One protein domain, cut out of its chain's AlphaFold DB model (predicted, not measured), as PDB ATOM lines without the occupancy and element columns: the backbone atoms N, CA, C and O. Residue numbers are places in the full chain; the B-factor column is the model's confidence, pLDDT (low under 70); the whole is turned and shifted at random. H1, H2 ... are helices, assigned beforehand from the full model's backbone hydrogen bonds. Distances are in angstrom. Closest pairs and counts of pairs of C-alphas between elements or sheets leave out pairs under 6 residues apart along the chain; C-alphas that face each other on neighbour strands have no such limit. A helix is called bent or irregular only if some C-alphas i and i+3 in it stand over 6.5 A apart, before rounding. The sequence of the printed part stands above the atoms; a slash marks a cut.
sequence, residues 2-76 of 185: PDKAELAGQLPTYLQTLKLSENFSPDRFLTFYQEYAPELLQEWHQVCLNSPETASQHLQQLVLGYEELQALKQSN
ATOM      1  N   PRO A   2      15.854  13.140 -40.933       64.62
ATOM      2  CA  PRO A   2      14.713  12.241 -41.102       64.62
ATOM      3  C   PRO A   2      13.525  12.756 -40.283       64.62
ATOM      4  O   PRO A   2      13.713  13.293 -39.186       64.62
ATOM      5  N   ASP A   3      12.320  12.645 -40.837       77.00
ATOM      6  CA  ASP A   3      11.105  13.119 -40.171       77.00
ATOM      7  C   ASP A   3      10.795  12.242 -38.942       77.00
ATOM      8  O   ASP A   3      11.072  11.040 -38.923       77.00
ATOM      9  N   LYS A   4      10.183  12.824 -37.903       72.00
ATOM     10  CA  LYS A   4       9.682  12.082 -36.738       72.00
ATOM     11  C   LYS A   4       8.768  10.942 -37.172       72.00
ATOM     12  O   LYS A   4       8.870   9.856 -36.612       72.00
ATOM     13  N   ALA A   5       7.909  11.185 -38.163       74.81
ATOM     14  CA  ALA A   5       7.003  10.178 -38.708       74.81
ATOM     15  C   ALA A   5       7.755   9.034 -39.409       74.81
ATOM     16  O   ALA A   5       7.389   7.870 -39.264       74.81
ATOM     17  N   GLU A   6       8.841   9.353 -40.113       76.38
ATOM     18  CA  GLU A   6       9.680   8.380 -40.816       76.38
ATOM     19  C   GLU A   6      10.445   7.482 -39.832       76.38
ATOM     20  O   GLU A   6      10.412   6.255 -39.946       76.38
ATOM     21  N   LEU A   7      11.055   8.078 -38.802       75.06
ATOM     22  CA  LEU A   7      11.712   7.331 -37.726       75.06
ATOM     23  C   LEU A   7      10.704   6.489 -36.936       75.06
ATOM     24  O   LEU A   7      10.978   5.325 -36.661       75.06
ATOM     25  N   ALA A   8       9.532   7.042 -36.611       75.44
ATOM     26  CA  ALA A   8       8.472   6.335 -35.893       75.44
ATOM     27  C   ALA A   8       7.893   5.152 -36.686       75.44
ATOM     28  O   ALA A   8       7.425   4.195 -36.075       75.44
ATOM     29  N   GLY A   9       7.954   5.178 -38.021       75.25
ATOM     30  CA  GLY A   9       7.572   4.041 -38.863       75.25
ATOM     31  C   GLY A   9       8.586   2.890 -38.838       75.25
ATOM     32  O   GLY A   9       8.196   1.729 -38.930       75.25
ATOM     33  N   GLN A  10       9.879   3.190 -38.681       73.44
ATOM     34  CA  GLN A  10      10.962   2.193 -38.682       73.44
ATOM     35  C   GLN A  10      11.263   1.636 -37.279       73.44
ATOM     36  O   GLN A  10      11.614   0.465 -37.132       73.44
ATOM     37  N   LEU A  11      11.100   2.463 -36.242       78.56
ATOM     38  CA  LEU A  11      11.430   2.154 -34.847       78.56
ATOM     39  C   LEU A  11      10.766   0.869 -34.304       78.56
ATOM     40  O   LEU A  11      11.473   0.088 -33.666       78.56
ATOM     41  N   PRO A  12       9.467   0.584 -34.549       79.56
ATOM     42  CA  PRO A  12       8.794  -0.580 -33.972       79.56
ATOM     43  C   PRO A  12       9.442  -1.907 -34.375       79.56
ATOM     44  O   PRO A  12       9.600  -2.788 -33.535       79.56
ATOM     45  N   THR A  13       9.878  -2.029 -35.632       82.81
ATOM     46  CA  THR A  13      10.508  -3.246 -36.165       82.81
ATOM     47  C   THR A  13      11.815  -3.563 -35.443       82.81
ATOM     48  O   THR A  13      12.066  -4.708 -35.074       82.81
ATOM     49  N   TYR A  14      12.636  -2.545 -35.187       80.62
ATOM     50  CA  TYR A  14      13.910  -2.719 -34.492       80.62
ATOM     51  C   TYR A  14      13.724  -2.898 -32.981       80.62
ATOM     52  O   TYR A  14      14.406  -3.724 -32.377       80.62
ATOM     53  N   LEU A  15      12.768  -2.195 -32.366       81.19
ATOM     54  CA  LEU A  15      12.473  -2.313 -30.935       81.19
ATOM     55  C   LEU A  15      11.977  -3.709 -30.532       81.19
ATOM     56  O   LEU A  15      12.300  -4.157 -29.437       81.19
ATOM     57  N   GLN A  16      11.259  -4.421 -31.409       80.62
ATOM     58  CA  GLN A  16      10.812  -5.800 -31.150       80.62
ATOM     59  C   GLN A  16      11.970  -6.778 -30.905       80.62
ATOM     60  O   GLN A  16      11.788  -7.801 -30.250       80.62
ATOM     61  N   THR A  17      13.164  -6.468 -31.414       79.62
ATOM     62  CA  THR A  17      14.361  -7.300 -31.229       79.62
ATOM     63  C   THR A  17      15.094  -7.023 -29.915       79.62
ATOM     64  O   THR A  17      16.031  -7.744 -29.566       79.62
ATOM     65  N   LEU A  18      14.679  -5.992 -29.171       82.12
ATOM     66  CA  LEU A  18      15.352  -5.528 -27.965       82.12
ATOM     67  C   LEU A  18      14.584  -5.939 -26.707       82.12
ATOM     68  O   LEU A  18      13.356  -5.960 -26.670       82.12
ATOM     69  N   LYS A  19      15.325  -6.226 -25.635       80.81
ATOM     70  CA  LYS A  19      14.750  -6.372 -24.293       80.81
ATOM     71  C   LYS A  19      14.629  -4.986 -23.666       80.81
ATOM     72  O   LYS A  19      15.624  -4.452 -23.188       80.81
ATOM     73  N   LEU A  20      13.432  -4.414 -23.725       83.25
ATOM     74  CA  LEU A  20      13.115  -3.082 -23.206       83.25
ATOM     75  C   LEU A  20      12.599  -3.173 -21.766       83.25
ATOM     76  O   LEU A  20      11.989  -4.178 -21.393       83.25
ATOM     77  N   SER A  21      12.817  -2.131 -20.961       80.31
ATOM     78  CA  SER A  21      12.202  -2.052 -19.633       80.31
ATOM     79  C   SER A  21      10.687  -1.825 -19.721       80.31
ATOM     80  O   SER A  21      10.185  -1.253 -20.689       80.31
ATOM     81  N   GLU A  22       9.944  -2.213 -18.678       78.81
ATOM     82  CA  GLU A  22       8.483  -2.010 -18.606       78.81
ATOM     83  C   GLU A  22       8.071  -0.531 -18.708       78.81
ATOM     84  O   GLU A  22       6.965  -0.214 -19.137       78.81
ATOM     85  N   ASN A  23       8.977   0.383 -18.352       80.56
ATOM     86  CA  ASN A  23       8.745   1.825 -18.378       80.56
ATOM     87  C   ASN A  23       9.235   2.496 -19.671       80.56
ATOM     88  O   ASN A  23       9.167   3.726 -19.789       80.56
ATOM     89  N   PHE A  24       9.749   1.725 -20.635       85.81
ATOM     90  CA  PHE A  24      10.231   2.272 -21.892       85.81
ATOM     91  C   PHE A  24       9.068   2.816 -22.729       85.81
ATOM     92  O   PHE A  24       8.098   2.123 -23.028       85.81
ATOM     93  N   SER A  25       9.187   4.074 -23.152       88.19
ATOM     94  CA  SER A  25       8.228   4.716 -24.048       88.19
ATOM     95  C   SER A  25       8.946   5.167 -25.323       88.19
ATOM     96  O   SER A  25       9.758   6.096 -25.251       88.19
ATOM     97  N   PRO A  26       8.635   4.564 -26.488       87.00
ATOM     98  CA  PRO A  26       9.238   4.934 -27.769       87.00
ATOM     99  C   PRO A  26       9.073   6.422 -28.107       87.00
ATOM    100  O   PRO A  26      10.016   7.069 -28.559       87.00
ATOM    101  N   ASP A  27       7.907   7.002 -27.805       86.69
ATOM    102  CA  ASP A  27       7.637   8.423 -28.044       86.69
ATOM    103  C   ASP A  27       8.487   9.343 -27.166       86.69
ATOM    104  O   ASP A  27       8.977  10.378 -27.632       86.69
ATOM    105  N   ARG A  28       8.690   8.977 -25.893       88.38
ATOM    106  CA  ARG A  28       9.553   9.741 -24.980       88.38
ATOM    107  C   ARG A  28      11.023   9.598 -25.352       88.38
ATOM    108  O   ARG A  28      11.751  10.584 -25.268       88.38
ATOM    109  N   PHE A  29      11.440   8.413 -25.791       90.31
ATOM    110  CA  PHE A  29      12.771   8.166 -26.339       90.31
ATOM    111  C   PHE A  29      13.031   9.054 -27.565       90.31
ATOM    112  O   PHE A  29      13.994   9.821 -27.575       90.31
ATOM    113  N   LEU A  30      12.139   9.028 -28.562       88.44
ATOM    114  CA  LEU A  30      12.285   9.846 -29.770       88.44
ATOM    115  C   LEU A  30      12.284  11.337 -29.446       88.44
ATOM    116  O   LEU A  30      13.134  12.066 -29.941       88.44
ATOM    117  N   THR A  31      11.358  11.788 -28.600       88.38
ATOM    118  CA  THR A  31      11.265  13.204 -28.220       88.38
ATOM    119  C   THR A  31      12.534  13.666 -27.501       88.38
ATOM    120  O   THR A  31      13.063  14.722 -27.833       88.38
ATOM    121  N   PHE A  32      13.077  12.845 -26.596       88.19
ATOM    122  CA  PHE A  32      14.346  13.135 -25.930       88.19
ATOM    123  C   PHE A  32      15.486  13.306 -26.941       88.19
ATOM    124  O   PHE A  32      16.163  14.331 -26.945       88.19
ATOM    125  N   TYR A  33      15.694  12.340 -27.834       87.50
ATOM    126  CA  TYR A  33      16.794  12.452 -28.787       87.50
ATOM    127  C   TYR A  33      16.566  13.546 -29.834       87.50
ATOM    128  O   TYR A  33      17.531  14.172 -30.246       87.50
ATOM    129  N   GLN A  34      15.332  13.847 -30.229       86.69
ATOM    130  CA  GLN A  34      15.052  14.971 -31.129       86.69
ATOM    131  C   GLN A  34      15.392  16.324 -30.509       86.69
ATOM    132  O   GLN A  34      15.919  17.194 -31.196       86.69
ATOM    133  N   GLU A  35      15.093  16.499 -29.223       84.38
ATOM    134  CA  GLU A  35      15.352  17.747 -28.508       84.38
ATOM    135  C   GLU A  35      16.841  17.917 -28.181       84.38
ATOM    136  O   GLU A  35      17.395  19.004 -28.333       84.38
ATOM    137  N   TYR A  36      17.501  16.841 -27.745       79.94
ATOM    138  CA  TYR A  36      18.840  16.930 -27.159       79.94
ATOM    139  C   TYR A  36      19.975  16.458 -28.068       79.94
ATOM    140  O   TYR A  36      21.123  16.843 -27.836       79.94
ATOM    141  N   ALA A  37      19.692  15.601 -29.050       82.94
ATOM    142  CA  ALA A  37      20.714  14.932 -29.854       82.94
ATOM    143  C   ALA A  37      20.183  14.414 -31.211       82.94
ATOM    144  O   ALA A  37      20.308  13.214 -31.502       82.94
ATOM    145  N   PRO A  38      19.561  15.270 -32.045       85.38
ATOM    146  CA  PRO A  38      18.889  14.832 -33.272       85.38
ATOM    147  C   PRO A  38      19.844  14.135 -34.252       85.38
ATOM    148  O   PRO A  38      19.439  13.284 -35.043       85.38
ATOM    149  N   GLU A  39      21.137  14.431 -34.172       82.56
ATOM    150  CA  GLU A  39      22.165  13.831 -35.010       82.56
ATOM    151  C   GLU A  39      22.433  12.365 -34.668       82.56
ATOM    152  O   GLU A  39      22.851  11.620 -35.549       82.56
ATOM    153  N   LEU A  40      22.177  11.922 -33.429       86.19
ATOM    154  CA  LEU A  40      22.225  10.493 -33.092       86.19
ATOM    155  C   LEU A  40      21.096   9.725 -33.780       86.19
ATOM    156  O   LEU A  40      21.319   8.621 -34.267       86.19
ATOM    157  N   LEU A  41      19.905  10.321 -33.886       88.19
ATOM    158  CA  LEU A  41      18.810   9.718 -34.654       88.19
ATOM    159  C   LEU A  41      19.126   9.702 -36.146       88.19
ATOM    160  O   LEU A  41      18.829   8.725 -36.828       88.19
ATOM    161  N   GLN A  42      19.766  10.757 -36.652       85.75
ATOM    162  CA  GLN A  42      20.221  10.790 -38.035       85.75
ATOM    163  C   GLN A  42      21.295   9.729 -38.310       85.75
ATOM    164  O   GLN A  42      21.254   9.086 -39.354       85.75
ATOM    165  N   GLU A  43      22.251   9.537 -37.400       86.19
ATOM    166  CA  GLU A  43      23.243   8.465 -37.504       86.19
ATOM    167  C   GLU A  43      22.588   7.098 -37.503       86.19
ATOM    168  O   GLU A  43      22.869   6.303 -38.392       86.19
ATOM    169  N   TRP A  44      21.683   6.846 -36.560       88.88
ATOM    170  CA  TRP A  44      20.956   5.589 -36.513       88.88
ATOM    171  C   TRP A  44      20.184   5.334 -37.813       88.88
ATOM    172  O   TRP A  44      20.282   4.248 -38.378       88.88
ATOM    173  N   HIS A  45      19.502   6.346 -38.349       88.88
ATOM    174  CA  HIS A  45      18.831   6.246 -39.643       88.88
ATOM    175  C   HIS A  45      19.811   5.937 -40.785       88.88
ATOM    176  O   HIS A  45      19.537   5.087 -41.627       88.88
ATOM    177  N   GLN A  46      20.995   6.553 -40.793       87.75
ATOM    178  CA  GLN A  46      22.034   6.219 -41.770       87.75
ATOM    179  C   GLN A  46      22.576   4.798 -41.596       87.75
ATOM    180  O   GLN A  46      22.864   4.135 -42.590       87.75
ATOM    181  N   VAL A  47      22.692   4.296 -40.366       88.38
ATOM    182  CA  VAL A  47      23.051   2.894 -40.113       88.38
ATOM    183  C   VAL A  47      21.954   1.965 -40.637       88.38
ATOM    184  O   VAL A  47      22.274   0.968 -41.271       88.38
ATOM    185  N   CYS A  48      20.675   2.314 -40.474       87.69
ATOM    186  CA  CYS A  48      19.565   1.540 -41.040       87.69
ATOM    187  C   CYS A  48      19.654   1.425 -42.569       87.69
ATOM    188  O   CYS A  48      19.353   0.366 -43.114       87.69
ATOM    189  N   LEU A  49      20.070   2.494 -43.256       87.00
ATOM    190  CA  LEU A  49      20.202   2.510 -44.716       87.00
ATOM    191  C   LEU A  49      21.448   1.768 -45.213       87.00
ATOM    192  O   LEU A  49      21.382   1.064 -46.217       87.00
ATOM    193  N   ASN A  50      22.584   1.947 -44.536       88.31
ATOM    194  CA  ASN A  50      23.884   1.492 -45.039       88.31
ATOM    195  C   ASN A  50      24.328   0.137 -44.464       88.31
ATOM    196  O   ASN A  50      25.169  -0.528 -45.066       88.31
ATOM    197  N   SER A  51      23.834  -0.249 -43.286       88.12
ATOM    198  CA  SER A  51      24.283  -1.436 -42.539       88.12
ATOM    199  C   SER A  51      23.162  -1.987 -41.634       88.12
ATOM    200  O   SER A  51      23.299  -1.986 -40.401       88.12
ATOM    201  N   PRO A  52      22.026  -2.425 -42.214       84.31
ATOM    202  CA  PRO A  52      20.826  -2.827 -41.471       84.31
ATOM    203  C   PRO A  52      21.078  -3.948 -40.450       84.31
ATOM    204  O   PRO A  52      20.438  -3.983 -39.401       84.31
ATOM    205  N   GLU A  53      22.056  -4.820 -40.693       85.44
ATOM    206  CA  GLU A  53      22.476  -5.887 -39.779       85.44
ATOM    207  C   GLU A  53      23.034  -5.372 -38.439       85.44
ATOM    208  O   GLU A  53      22.916  -6.051 -37.419       85.44
ATOM    209  N   THR A  54      23.595  -4.159 -38.415       85.50
ATOM    210  CA  THR A  54      24.125  -3.518 -37.195       85.50
ATOM    211  C   THR A  54      23.173  -2.486 -36.588       85.50
ATOM    212  O   THR A  54      23.372  -2.042 -35.453       85.50
ATOM    213  N   ALA A  55      22.102  -2.123 -37.299       86.94
ATOM    214  CA  ALA A  55      21.173  -1.071 -36.888       86.94
ATOM    215  C   ALA A  55      20.479  -1.369 -35.551       86.94
ATOM    216  O   ALA A  55      20.320  -0.462 -34.730       86.94
ATOM    217  N   SER A  56      20.136  -2.634 -35.290       86.06
ATOM    218  CA  SER A  56      19.545  -3.081 -34.021       86.06
ATOM    219  C   SER A  56      20.502  -2.901 -32.839       86.06
ATOM    220  O   SER A  56      20.093  -2.436 -31.778       86.06
ATOM    221  N   GLN A  57      21.791  -3.213 -33.023       87.12
ATOM    222  CA  GLN A  57      22.815  -3.033 -31.984       87.12
ATOM    223  C   GLN A  57      23.037  -1.550 -31.687       87.12
ATOM    224  O   GLN A  57      23.146  -1.149 -30.529       87.12
ATOM    225  N   HIS A  58      23.059  -0.719 -32.730       87.06
ATOM    226  CA  HIS A  58      23.182   0.724 -32.572       87.06
ATOM    227  C   HIS A  58      21.973   1.314 -31.829       87.06
ATOM    228  O   HIS A  58      22.145   2.094 -30.892       87.06
ATOM    229  N   LEU A  59      20.753   0.887 -32.178       89.69
ATOM    230  CA  LEU A  59      19.542   1.280 -31.455       89.69
ATOM    231  C   LEU A  59      19.592   0.836 -29.991       89.69
ATOM    232  O   LEU A  59      19.231   1.611 -29.111       89.69
ATOM    233  N   GLN A  60      20.078  -0.377 -29.719       88.69
ATOM    234  CA  GLN A  60      20.216  -0.885 -28.357       88.69
ATOM    235  C   GLN A  60      21.107   0.014 -27.499       88.69
ATOM    236  O   GLN A  60      20.758   0.298 -26.357       88.69
ATOM    237  N   GLN A  61      22.226   0.506 -28.037       89.00
ATOM    238  CA  GLN A  61      23.095   1.432 -27.304       89.00
ATOM    239  C   GLN A  61      22.389   2.751 -26.973       89.00
ATOM    240  O   GLN A  61      22.533   3.259 -25.860       89.00
ATOM    241  N   LEU A  62      21.593   3.287 -27.905       90.44
ATOM    242  CA  LEU A  62      20.791   4.489 -27.657       90.44
ATOM    243  C   LEU A  62      19.723   4.234 -26.586       90.44
ATOM    244  O   LEU A  62      19.552   5.043 -25.678       90.44
ATOM    245  N   VAL A  63      19.022   3.102 -26.661       90.94
ATOM    246  CA  VAL A  63      18.001   2.722 -25.676       90.94
ATOM    247  C   VAL A  63      18.610   2.580 -24.283       90.94
ATOM    248  O   VAL A  63      18.110   3.199 -23.348       90.94
ATOM    249  N   LEU A  64      19.719   1.846 -24.151       88.81
ATOM    250  CA  LEU A  64      20.407   1.664 -22.871       88.81
ATOM    251  C   LEU A  64      20.845   3.005 -22.274       88.81
ATOM    252  O   LEU A  64      20.560   3.284 -21.112       88.81
ATOM    253  N   GLY A  65      21.467   3.875 -23.077       86.69
ATOM    254  CA  GLY A  65      21.879   5.202 -22.616       86.69
ATOM    255  C   GLY A  65      20.703   6.067 -22.149       86.69
ATOM    256  O   GLY A  65      20.808   6.778 -21.147       86.69
ATOM    257  N   TYR A  66      19.562   5.986 -22.838       89.19
ATOM    258  CA  TYR A  66      18.336   6.664 -22.423       89.19
ATOM    259  C   TYR A  66      17.783   6.113 -21.108       89.19
ATOM    260  O   TYR A  66      17.494   6.892 -20.199       89.19
ATOM    261  N   GLU A  67      17.646   4.794 -20.986       88.69
ATOM    262  CA  GLU A  67      17.095   4.151 -19.790       88.69
ATOM    263  C   GLU A  67      17.978   4.392 -18.558       88.69
ATOM    264  O   GLU A  67      17.451   4.735 -17.498       88.69
ATOM    265  N   GLU A  68      19.307   4.334 -18.701       86.94
ATOM    266  CA  GLU A  68      20.254   4.703 -17.640       86.94
ATOM    267  C   GLU A  68      20.022   6.137 -17.144       86.94
ATOM    268  O   GLU A  68      19.959   6.393 -15.938       86.94
ATOM    269  N   LEU A  69      19.861   7.091 -18.068       85.94
ATOM    270  CA  LEU A  69      19.588   8.483 -17.715       85.94
ATOM    271  C   LEU A  69      18.227   8.640 -17.026       85.94
ATOM    272  O   LEU A  69      18.125   9.391 -16.055       85.94
ATOM    273  N   GLN A  70      17.186   7.934 -17.477       87.25
ATOM    274  CA  GLN A  70      15.871   8.002 -16.829       87.25
ATOM    275  C   GLN A  70      15.876   7.377 -15.428       87.25
ATOM    276  O   GLN A  70      15.264   7.936 -14.516       87.25
ATOM    277  N   ALA A  71      16.601   6.275 -15.221       85.50
ATOM    278  CA  ALA A  71      16.750   5.655 -13.906       85.50
ATOM    279  C   ALA A  71      17.463   6.591 -12.911       85.50
ATOM    280  O   ALA A  71      17.054   6.722 -11.751       85.50
ATOM    281  N   LEU A  72      18.490   7.314 -13.373       82.88
ATOM    282  CA  LEU A  72      19.189   8.320 -12.566       82.88
ATOM    283  C   LEU A  72      18.303   9.517 -12.224       82.88
ATOM    284  O   LEU A  72      18.400  10.050 -11.122       82.88
ATOM    285  N   LYS A  73      17.408   9.922 -13.130       83.88
ATOM    286  CA  LYS A  73      16.497  11.054 -12.904       83.88
ATOM    287  C   LYS A  73      15.626  10.869 -11.659       83.88
ATOM    288  O   LYS A  73      15.326  11.849 -10.985       83.88
ATOM    289  N   GLN A  74      15.231   9.630 -11.362       80.31
ATOM    290  CA  GLN A  74      14.399   9.301 -10.202       80.31
ATOM    291  C   GLN A  74      15.224   9.025  -8.939       80.31
ATOM    292  O   GLN A  74      14.828   9.431  -7.851       80.31
ATOM    293  N   SER A  75      16.367   8.349  -9.076       85.38
ATOM    294  CA  SER A  75      17.179   7.894  -7.937       85.38
ATOM    295  C   SER A  75      18.172   8.938  -7.421       85.38
ATOM    296  O   SER A  75      18.428   9.000  -6.220       85.38
ATOM    297  N   ASN A  76      18.743   9.765  -8.303       84.69
ATOM    298  CA  ASN A  76      19.730  10.780  -7.944       84.69
ATOM    299  C   ASN A  76      19.709  11.970  -8.934       84.69
ATOM    300  O   ASN A  76      20.493  12.008  -9.892       84.69
TER     301      ASN A  76
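AT A GLANCE: This is residues 2 to 76 of the 185 residues of an uncharacterized protein of Oligosphaeraceae bacterium (UniProt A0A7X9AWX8). One long helix, H4, makes the longest axis, and H3 folds back along its first part to form a helical hairpin. The shorter H1 and H2 lie over one side of this hairpin, both about perpendicular to H4. The printed part has 75 residues, with four named helices in the order H1, H2, H3, H4 and no named strand; its class is all helix. It is compact, with a radius of gyration of the C-alphas of 12.0 A, and its outline is elongated, spanning 38 by 24 by 16 A.

HOW THE PARTS SIT: H1, residues 4 to 15, touches H4, residues 52 to 75, with residues 14 to 15 alone; the closest C-alphas, of Tyr 14 and Ser 56, are 5.7 A apart, and the lines are about perpendicular at 84 degrees. H2, residues 26 to 36, is close to H1 but not clearly touching, with the closest C-alphas, of Lys 4 and Leu 30, 7.8 A apart. H2 and H3, residues 38 to 50, only just touch, with 3 pairs of C-alphas within 8 A, and only at the corner; the closest are Tyr 33 and Leu 41, 6.8 A. H3 and H4 form the hairpin, opposite ways at a shallow tilt of 25 degrees; residues 44 to 48 touch 54 to 59, and the closest C-alphas, of Cys 48 and Ala 55, are 5.2 A apart. Every O i to N i+4 pair is within hydrogen-bond range in H2 and H3, against 5 of 8 in H1 and 17 of 20 in H4.

IN THESE COORDINATES: H1 begins at C-alpha 4 (9.682, 12.082, -36.738) and is 15.8 A long; it is irregular, but only just, with C-alphas 9 and 12 6.8 A apart. H2 is 15.4 A and H3 18.5 A long. H4 is 35.4 A long and ends at C-alpha 75 (17.179, 7.894, -7.937); it is irregular, with C-alphas 53 and 56 7.0 A apart.

THE WHOLE: The C-alphas farthest apart, of Asn 50 and Asn 76, are 38.5 A apart. The printed part has no cut; the links H2 to H3 and H3 to H4 are tight, and H1 to H2 is short. The mean pLDDT of the printed part is 84.2, and residue 2 is under 70.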